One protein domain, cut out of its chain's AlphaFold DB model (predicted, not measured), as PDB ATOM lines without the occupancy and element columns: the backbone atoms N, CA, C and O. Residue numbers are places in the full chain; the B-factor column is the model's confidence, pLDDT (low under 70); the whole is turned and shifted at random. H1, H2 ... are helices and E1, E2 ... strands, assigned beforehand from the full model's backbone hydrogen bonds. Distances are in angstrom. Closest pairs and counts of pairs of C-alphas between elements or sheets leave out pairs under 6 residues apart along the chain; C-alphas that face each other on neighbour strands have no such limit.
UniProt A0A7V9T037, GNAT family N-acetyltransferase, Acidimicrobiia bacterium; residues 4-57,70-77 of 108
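Overview. This is residues 4 to 57 and 70 to 77 of the 108 residues of the protein "GNAT family N-acetyltransferase" of Acidimicrobiia bacterium (UniProt A0A7V9T037). A small three-stranded antiparallel sheet has the short helix H2 running along one face over its inner strand E3, while the longer helix H1 lies beside the edge strand E1 and only grazes the sheet. The printed part has 62 residues, with two named helices and three named strands in the order H1, E1, H2, E2, E3; the sheet's order is E1, E3, E2. The class is mixed, helices and strands. The whole is compact, with a radius of gyration of the C-alphas of 12.1 A, and flat, spanning 34 by 32 by 14 A.

Arrangement. The sheet runs, strand beside strand, from the edge strand E1, residues 29 to 35, through the inner strand E3, residues 70 to 76, to the edge strand E2, residues 51 to 53. E1 and E3 are antiparallel at 158 degrees, with N 32 and O 73 at 2.8 A and N 71 and O 34 at 2.7 A, both within hydrogen-bond range. E3 and E2 are antiparallel at 120 degrees, with N 74 and O 51 at 2.8 A, within hydrogen-bond range; C-alphas 73 and 52 face each other at 4.5 A. H2, residues 39 to 47, is on the sheet at a height of 9.0 A over it, over E3, and runs along the strands, at 6 degrees to E3 on the local plane. Its closest C-alphas to E3 are those of Tyr 45 and Met 73, 7.6 A apart. E1, H2 and E2 form a split strand-helix-strand unit, two strands that follow each other among the strands of one sheet without being neighbours, with H2 between them in the chain and E3 between them in the sheet; its crossover is right-handed. H1, residues 10 to 23, only grazes the sheet with its residues 15 to 23. Its closest C-alphas to E1 are those of Glu 19 and Ile 30, 7.3 A apart. H1 and H2 are near each other, with 7 pairs of C-alphas within 10 A. In H1 and H2 every O i to N i+4 pair is within hydrogen-bond range.

Along the chain. E1, residues 29 to 35, is 19.8 A long, and E3, residues 70 to 76, is 19.5 A, ending at C-alpha 76 (226.225, 228.424, 228.010). E2 has residues 51 to 53. H1, residues 10 to 23, is 20.0 A long and begins at C-alpha 10 (210.314, 239.467, 235.814). H2, residues 39 to 47, is 12.4 A long.

Size, cuts and confidence. The two C-alphas farthest apart are those of Glu 4 and Ala 57, 36.4 A. Residues 58 to 69 are not printed, and C-alphas 57 and 70 are 13.4 A apart across this cut, which lies in the link from E2 to E3. The links H1 to E1, E1 to H2 and H2 to E2 are tight. The mean pLDDT of the printed part is 72.0; residues 4 to 12, 53 to 57, 70 to 72 and 77 are under 70.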
ATOM      1  N   GLU A   4     209.658 250.781 239.148       49.94
ATOM      2  CA  GLU A   4     208.673 250.064 239.976       49.94
ATOM      3  C   GLU A   4     208.600 248.547 239.746       49.94
ATOM      4  O   GLU A   4     208.040 247.828 240.568       49.94
ATOM      5  N   HIS A   5     209.196 248.022 238.673       53.12
ATOM      6  CA  HIS A   5     209.164 246.581 238.380       53.12
ATOM      7  C   HIS A   5     210.445 245.839 238.800       53.12
ATOM      8  O   HIS A   5     210.523 244.610 238.695       53.12
ATOM      9  N   ARG A   6     211.458 246.550 239.320       53.38
ATOM     10  CA  ARG A   6     212.672 245.927 239.866       53.38
ATOM     11  C   ARG A   6     212.387 245.361 241.260       53.38
ATOM     12  O   ARG A   6     212.713 246.016 242.239       53.38
ATOM     13  N   ARG A   7     211.764 244.173 241.335       53.69
ATOM     14  CA  ARG A   7     211.750 243.236 242.498       53.69
ATOM     15  C   ARG A   7     210.808 242.028 242.355       53.69
ATOM     16  O   ARG A   7     210.671 241.266 243.300       53.69
ATOM     17  N   ARG A   8     210.177 241.802 241.196       54.31
ATOM     18  CA  ARG A   8     209.210 240.696 240.999       54.31
ATOM     19  C   ARG A   8     209.729 239.486 240.216       54.31
ATOM     20  O   ARG A   8     208.940 238.702 239.713       54.31
ATOM     21  N   GLY A   9     211.042 239.346 240.038       61.56
ATOM     22  CA  GLY A   9     211.595 238.221 239.269       61.56
ATOM     23  C   GLY A   9     211.301 238.261 237.761       61.56
ATOM     24  O   GLY A   9     211.735 237.370 237.048       61.56
ATOM     25  N   VAL A  10     210.658 239.315 237.244       68.94
ATOM     26  CA  VAL A  10     210.314 239.467 235.814       68.94
ATOM     27  C   VAL A  10     211.543 239.332 234.910       68.94
ATOM     28  O   VAL A  10     211.483 238.663 233.886       68.94
ATOM     29  N   ALA A  11     212.679 239.907 235.312       67.94
ATOM     30  CA  ALA A  11     213.931 239.766 234.571       67.94
ATOM     31  C   ALA A  11     214.412 238.307 234.507       67.94
ATOM     32  O   ALA A  11     214.874 237.866 233.461       67.94
ATOM     33  N   ALA A  12     214.260 237.544 235.593       69.88
ATOM     34  CA  ALA A  12     214.618 236.130 235.626       69.88
ATOM     35  C   ALA A  12     213.652 235.290 234.777       69.88
ATOM     36  O   ALA A  12     214.103 234.440 234.019       69.88
ATOM     37  N   THR A  13     212.348 235.578 234.823       76.31
ATOM     38  CA  THR A  13     211.346 234.904 233.982       76.31
ATOM     39  C   THR A  13     211.602 235.144 232.497       76.31
ATOM     40  O   THR A  13     211.620 234.195 231.721       76.31
ATOM     41  N   LEU A  14     211.856 236.394 232.096       79.50
ATOM     42  CA  LEU A  14     212.193 236.727 230.708       79.50
ATOM     43  C   LEU A  14     213.500 236.060 230.272       79.50
ATOM     44  O   LEU A  14     213.580 235.542 229.163       79.50
ATOM     45  N   THR A  15     214.495 236.015 231.162       77.69
ATOM     46  CA  THR A  15     215.765 235.324 230.901       77.69
ATOM     47  C   THR A  15     215.544 233.822 230.706       77.69
ATOM     48  O   THR A  15     216.055 233.255 229.749       77.69
ATOM     49  N   ALA A  16     214.718 233.182 231.537       76.62
ATOM     50  CA  ALA A  16     214.401 231.760 231.418       76.62
ATOM     51  C   ALA A  16     213.621 231.424 230.133       76.62
ATOM     52  O   ALA A  16     213.855 230.383 229.520       76.62
ATOM     53  N   VAL A  17     212.703 232.300 229.706       82.50
ATOM     54  CA  VAL A  17     211.987 232.139 228.430       82.50
ATOM     55  C   VAL A  17     212.953 232.276 227.255       82.50
ATOM     56  O   VAL A  17     212.970 231.396 226.399       82.50
ATOM     57  N   ALA A  18     213.810 233.301 227.260       79.31
ATOM     58  CA  ALA A  18     214.833 233.481 226.233       79.31
ATOM     59  C   ALA A  18     215.812 232.292 226.178       79.31
ATOM     60  O   ALA A  18     216.159 231.828 225.096       79.31
ATOM     61  N   GLU A  19     216.210 231.746 227.333       78.88
ATOM     62  CA  GLU A  19     217.028 230.531 227.412       78.88
ATOM     63  C   GLU A  19     216.342 229.322 226.772       78.88
ATOM     64  O   GLU A  19     216.968 228.579 226.013       78.88
ATOM     65  N   ARG A  20     215.048 229.129 227.042       79.19
ATOM     66  CA  ARG A  20     214.270 228.034 226.458       79.19
ATOM     67  C   ARG A  20     214.136 228.177 224.943       79.19
ATOM     68  O   ARG A  20     214.295 227.192 224.228       79.19
ATOM     69  N   GLU A  21     213.858 229.383 224.462       79.81
ATOM     70  CA  GLU A  21     213.712 229.659 223.030       79.81
ATOM     71  C   GLU A  21     215.034 229.544 222.276       79.81
ATOM     72  O   GLU A  21     215.036 229.053 221.155       79.81
ATOM     73  N   ALA A  22     216.163 229.903 222.893       76.06
ATOM     74  CA  ALA A  22     217.481 229.718 222.291       76.06
ATOM     75  C   ALA A  22     217.903 228.239 222.223       76.06
ATOM     76  O   ALA A  22     218.575 227.834 221.277       76.06
ATOM     77  N   ARG A  23     217.486 227.408 223.189       72.31
ATOM     78  CA  ARG A  23     217.747 225.959 223.149       72.31
ATOM     79  C   ARG A  23     216.975 225.240 222.045       72.31
ATOM     80  O   ARG A  23     217.490 224.267 221.508       72.31
ATOM     81  N   ALA A  24     215.767 225.691 221.703       72.75
ATOM     82  CA  ALA A  24     214.916 225.036 220.704       72.75
ATOM     83  C   ALA A  24     215.579 224.858 219.313       72.75
ATOM     84  O   ALA A  24     215.478 223.768 218.758       72.75
ATOM     85  N   PRO A  25     216.290 225.855 218.757       77.69
ATOM     86  CA  PRO A  25     217.078 225.709 217.529       77.69
ATOM     87  C   PRO A  25     218.507 225.175 217.756       77.69
ATOM     88  O   PRO A  25     219.271 225.102 216.798       77.69
ATOM     89  N   GLY A  26     218.895 224.827 218.992       77.94
ATOM     90  CA  GLY A  26     220.229 224.305 219.307       77.94
ATOM     91  C   GLY A  26     221.313 225.365 219.529       77.94
ATOM     92  O   GLY A  26     222.488 225.071 219.340       77.94
ATOM     93  N   PHE A  27     220.971 226.601 219.920       73.62
ATOM     94  CA  PHE A  27     222.008 227.560 220.313       73.62
ATOM     95  C   PHE A  27     222.586 227.197 221.679       73.62
ATOM     96  O   PHE A  27     221.880 227.212 222.691       73.62
ATOM     97  N   ASP A  28     223.901 226.983 221.720       75.38
ATOM     98  CA  ASP A  28     224.636 226.615 222.936       75.38
ATOM     99  C   ASP A  28     224.983 227.806 223.837       75.38
ATOM    100  O   ASP A  28     225.490 227.625 224.949       75.38
ATOM    101  N   ARG A  29     224.779 229.043 223.363       73.62
ATOM    102  CA  ARG A  29     225.208 230.267 224.053       73.62
ATOM    103  C   ARG A  29     224.223 231.409 223.869       73.62
ATOM    104  O   ARG A  29     223.735 231.652 222.771       73.62
ATOM    105  N   ILE A  30     224.012 232.167 224.943       80.88
ATOM    106  CA  ILE A  30     223.259 233.426 224.926       80.88
ATOM    107  C   ILE A  30     224.150 234.539 225.447       80.88
ATOM    108  O   ILE A  30     224.821 234.380 226.468       80.88
ATOM    109  N   HIS A  31     224.113 235.680 224.761       79.94
ATOM    110  CA  HIS A  31     224.799 236.899 225.165       79.94
ATOM    111  C   HIS A  31     223.798 238.007 225.483       79.94
ATOM    112  O   HIS A  31     222.823 238.195 224.760       79.94
ATOM    113  N   VAL A  32     224.086 238.777 226.529       77.19
ATOM    114  CA  VAL A  32     223.331 239.966 226.925       77.19
ATOM    115  C   VAL A  32     224.291 241.150 226.999       77.19
ATOM    116  O   VAL A  32     225.366 241.047 227.589       77.19
ATOM    117  N   GLY A  33     223.908 242.270 226.384       78.69
ATOM    118  CA  GLY A  33     224.606 243.545 226.537       78.69
ATOM    119  C   GLY A  33     224.058 244.306 227.741       78.69
ATOM    120  O   GLY A  33     222.856 244.561 227.813       78.69
ATOM    121  N   VAL A  34     224.926 244.670 228.681       74.50
ATOM    122  CA  VAL A  34     224.570 245.440 229.879       74.50
ATOM    123  C   VAL A  34     225.483 246.652 229.957       74.50
ATOM    124  O   VAL A  34     226.693 246.491 229.977       74.50
ATOM    125  N   SER A  35     224.943 247.871 230.020       74.69
ATOM    126  CA  SER A  35     225.763 249.074 230.233       74.69
ATOM    127  C   SER A  35     226.669 248.915 231.460       74.69
ATOM    128  O   SER A  35     226.201 248.444 232.500       74.69
ATOM    129  N   ASN A  36     227.937 249.326 231.358       72.12
ATOM    130  CA  ASN A  36     228.904 249.218 232.460       72.12
ATOM    131  C   ASN A  36     228.402 249.851 233.765       72.12
ATOM    132  O   ASN A  36     228.619 249.298 234.835       72.12
ATOM    133  N   ASP A  37     227.655 250.949 233.668       73.75
ATOM    134  CA  ASP A  37     227.165 251.700 234.829       73.75
ATOM    135  C   ASP A  37     225.965 251.028 235.538       73.75
ATOM    136  O   ASP A  37     225.433 251.541 236.522       73.75
ATOM    137  N   ASN A  38     225.497 249.870 235.050       74.31
ATOM    138  CA  ASN A  38     224.318 249.168 235.562       74.31
ATOM    139  C   ASN A  38     224.689 247.977 236.463       74.31
ATOM    140  O   ASN A  38     224.315 246.828 236.207       74.31
ATOM    141  N   GLU A  39     225.404 248.262 237.551       76.88
ATOM    142  CA  GLU A  39     225.813 247.285 238.573       76.88
ATOM    143  C   GLU A  39     224.674 246.372 239.091       76.88
ATOM    144  O   GLU A  39     224.870 245.159 239.213       76.88
ATOM    145  N   PRO A  40     223.434 246.857 239.326       77.50
ATOM    146  CA  PRO A  40     222.332 245.980 239.733       77.50
ATOM    147  C   PRO A  40     221.960 244.924 238.679       77.50
ATOM    148  O   PRO A  40     221.544 243.813 239.029       77.50
ATOM    149  N   ALA A  41     222.098 245.249 237.390       76.69
ATOM    150  CA  ALA A  41     221.879 244.288 236.314       76.69
ATOM    151  C   ALA A  41     223.024 243.273 236.246       76.69
ATOM    152  O   ALA A  41     222.754 242.077 236.158       76.69
ATOM    153  N   HIS A  42     224.273 243.720 236.392       79.50
ATOM    154  CA  HIS A  42     225.438 242.835 236.512       79.50
ATOM    155  C   HIS A  42     225.269 241.808 237.628       79.50
ATOM    156  O   HIS A  42     225.398 240.607 237.394       79.50
ATOM    157  N   ALA A  43     224.900 242.258 238.827       81.31
ATOM    158  CA  ALA A  43     224.646 241.374 239.961       81.31
ATOM    159  C   ALA A  43     223.514 240.370 239.683       81.31
ATOM    160  O   ALA A  43     223.591 239.215 240.101       81.31
ATOM    161  N   SER A  44     222.476 240.788 238.950       80.56
ATOM    162  CA  SER A  44     221.360 239.914 238.576       80.56
ATOM    163  C   SER A  44     221.795 238.834 237.580       80.56
ATOM    164  O   SER A  44     221.557 237.654 237.823       80.56
ATOM    165  N   TYR A  45     222.497 239.205 236.506       80.12
ATOM    166  CA  TYR A  45     222.953 238.252 235.490       80.12
ATOM    167  C   TYR A  45     224.030 237.299 236.016       80.12
ATOM    168  O   TYR A  45     223.986 236.106 235.713       80.12
ATOM    169  N   ARG A  46     224.936 237.772 236.882       81.94
ATOM    170  CA  ARG A  46     225.911 236.906 237.569       81.94
ATOM    171  C   ARG A  46     225.223 235.846 238.433       81.94
ATOM    172  O   ARG A  46     225.629 234.690 238.401       81.94
ATOM    173  N   ARG A  47     224.143 236.195 239.148       81.50
ATOM    174  CA  ARG A  47     223.329 235.216 239.903       81.50
ATOM    175  C   ARG A  47     222.635 234.202 238.995       81.50
ATOM    176  O   ARG A  47     222.437 233.066 239.406       81.50
ATOM    177  N   CYS A  48     222.309 234.591 237.767       77.94
ATOM    178  CA  CYS A  48     221.807 233.686 236.736       77.94
ATOM    179  C   CYS A  48     222.917 232.863 236.054       77.94
ATOM    180  O   CYS A  48     222.611 232.114 235.140       77.94
ATOM    181  N   GLY A  49     224.186 232.971 236.464       82.75
ATOM    182  CA  GLY A  49     225.294 232.187 235.903       82.75
ATOM    183  C   GLY A  49     225.904 232.761 234.623       82.75
ATOM    184  O   GLY A  49     226.679 232.074 233.962       82.75
ATOM    185  N   TYR A  50     225.575 234.003 234.262       83.31
ATOM    186  CA  TYR A  50     226.268 234.697 233.182       83.31
ATOM    187  C   TYR A  50     227.647 235.161 233.650       83.31
ATOM    188  O   TYR A  50     227.799 235.731 234.735       83.31
ATOM    189  N   VAL A  51     228.644 234.973 232.794       82.06
ATOM    190  CA  VAL A  51     230.020 235.424 233.003       82.06
ATOM    191  C   VAL A  51     230.352 236.556 232.040       82.06
ATOM    192  O   VAL A  51     229.865 236.585 230.911       82.06
ATOM    193  N   GLY A  52     231.180 237.500 232.487       77.12
ATOM    194  CA  GLY A  52     231.674 238.569 231.624       77.12
ATOM    195  C   GLY A  52     232.566 237.984 230.542       77.12
ATOM    196  O   GLY A  52     233.622 237.421 230.833       77.12
ATOM    197  N   CYS A  53     232.145 238.103 229.290       61.34
ATOM    198  CA  CYS A  53     233.008 237.839 228.159       61.34
ATOM    199  C   CYS A  53     233.717 239.152 227.855       61.34
ATOM    200  O   CYS A  53     233.089 240.113 227.410       61.34
ATOM    201  N   ARG A  54     235.039 239.204 228.070       57.09
ATOM    202  CA  ARG A  54     235.821 240.316 227.525       57.09
ATOM    203  C   ARG A  54     235.508 240.392 226.038       57.09
ATOM    204  O   ARG A  54     235.537 239.371 225.357       57.09
ATOM    205  N   HIS A  55     235.192 241.589 225.561       52.34
ATOM    206  CA  HIS A  55     235.088 241.856 224.138       52.34
ATOM    207  C   HIS A  55     236.384 241.380 223.474       52.34
ATOM    208  O   HIS A  55     237.402 242.071 223.565       52.34
ATOM    209  N   SER A  56     236.373 240.211 222.834       40.38
ATOM    210  CA  SER A  56     237.313 239.967 221.753       40.38
ATOM    211  C   SER A  56     237.010 241.066 220.749       40.38
ATOM    212  O   SER A  56     235.862 241.234 220.331       40.38
ATOM    213  N   ALA A  57     237.998 241.911 220.486       46.53
ATOM    214  CA  ALA A  57     237.905 242.972 219.500       46.53
ATOM    215  C   ALA A  57     237.870 242.327 218.108       46.53
ATOM    216  O   ALA A  57     238.841 242.365 217.367       46.53
ATOM    217  N   ALA A  70     228.902 248.886 226.728       63.16
ATOM    218  CA  ALA A  70     228.144 247.794 227.323       63.16
ATOM    219  C   ALA A  70     229.104 246.634 227.573       63.16
ATOM    220  O   ALA A  70     229.883 246.305 226.685       63.16
ATOM    221  N   ASP A  71     229.066 246.031 228.753       67.25
ATOM    222  CA  ASP A  71     229.698 244.746 228.995       67.25
ATOM    223  C   ASP A  71     228.861 243.638 228.357       67.25
ATOM    224  O   ASP A  71     227.622 243.653 228.399       67.25
ATOM    225  N   ARG A  72     229.544 242.660 227.764       69.38
ATOM    226  CA  ARG A  72     228.899 241.512 227.135       69.38
ATOM    227  C   ARG A  72     228.971 240.332 228.088       69.38
ATOM    228  O   ARG A  72     230.011 239.705 228.252       69.38
ATOM    229  N   MET A  73     227.836 239.996 228.681       72.56
ATOM    230  CA  MET A  73     227.708 238.862 229.591       72.56
ATOM    231  C   MET A  73     227.190 237.652 228.809       72.56
ATOM    232  O   MET A  73     226.215 237.767 228.068       72.56
ATOM    233  N   GLY A  74     227.835 236.493 228.936       77.94
ATOM    234  CA  GLY A  74     227.470 235.263 228.231       77.94
ATOM    235  C   GLY A  74     227.189 234.102 229.178       77.94
ATOM    236  O   GLY A  74     227.797 234.006 230.242       77.94
ATOM    237  N   ARG A  75     226.288 233.199 228.784       73.88
ATOM    238  CA  ARG A  75     226.052 231.926 229.477       73.88
ATOM    239  C   ARG A  75     225.891 230.801 228.463       73.88
ATOM    240  O   ARG A  75     225.232 230.984 227.437       73.88
ATOM    241  N   CYS A  76     226.481 229.647 228.760       71.50
ATOM    242  CA  CYS A  76     226.225 228.424 228.010       71.50
ATOM    243  C   CYS A  76     224.833 227.892 228.369       71.50
ATOM    244  O   CYS A  76     224.494 227.757 229.545       71.50
ATOM    245  N   THR A  77     224.018 227.614 227.360       64.31
ATOM    246  CA  THR A  77     222.664 227.077 227.538       64.31
ATOM    247  C   THR A  77     222.688 225.570 227.775       64.31
ATOM    248  O   THR A  77     221.739 225.059 228.375       64.31
TER     249      THR A  77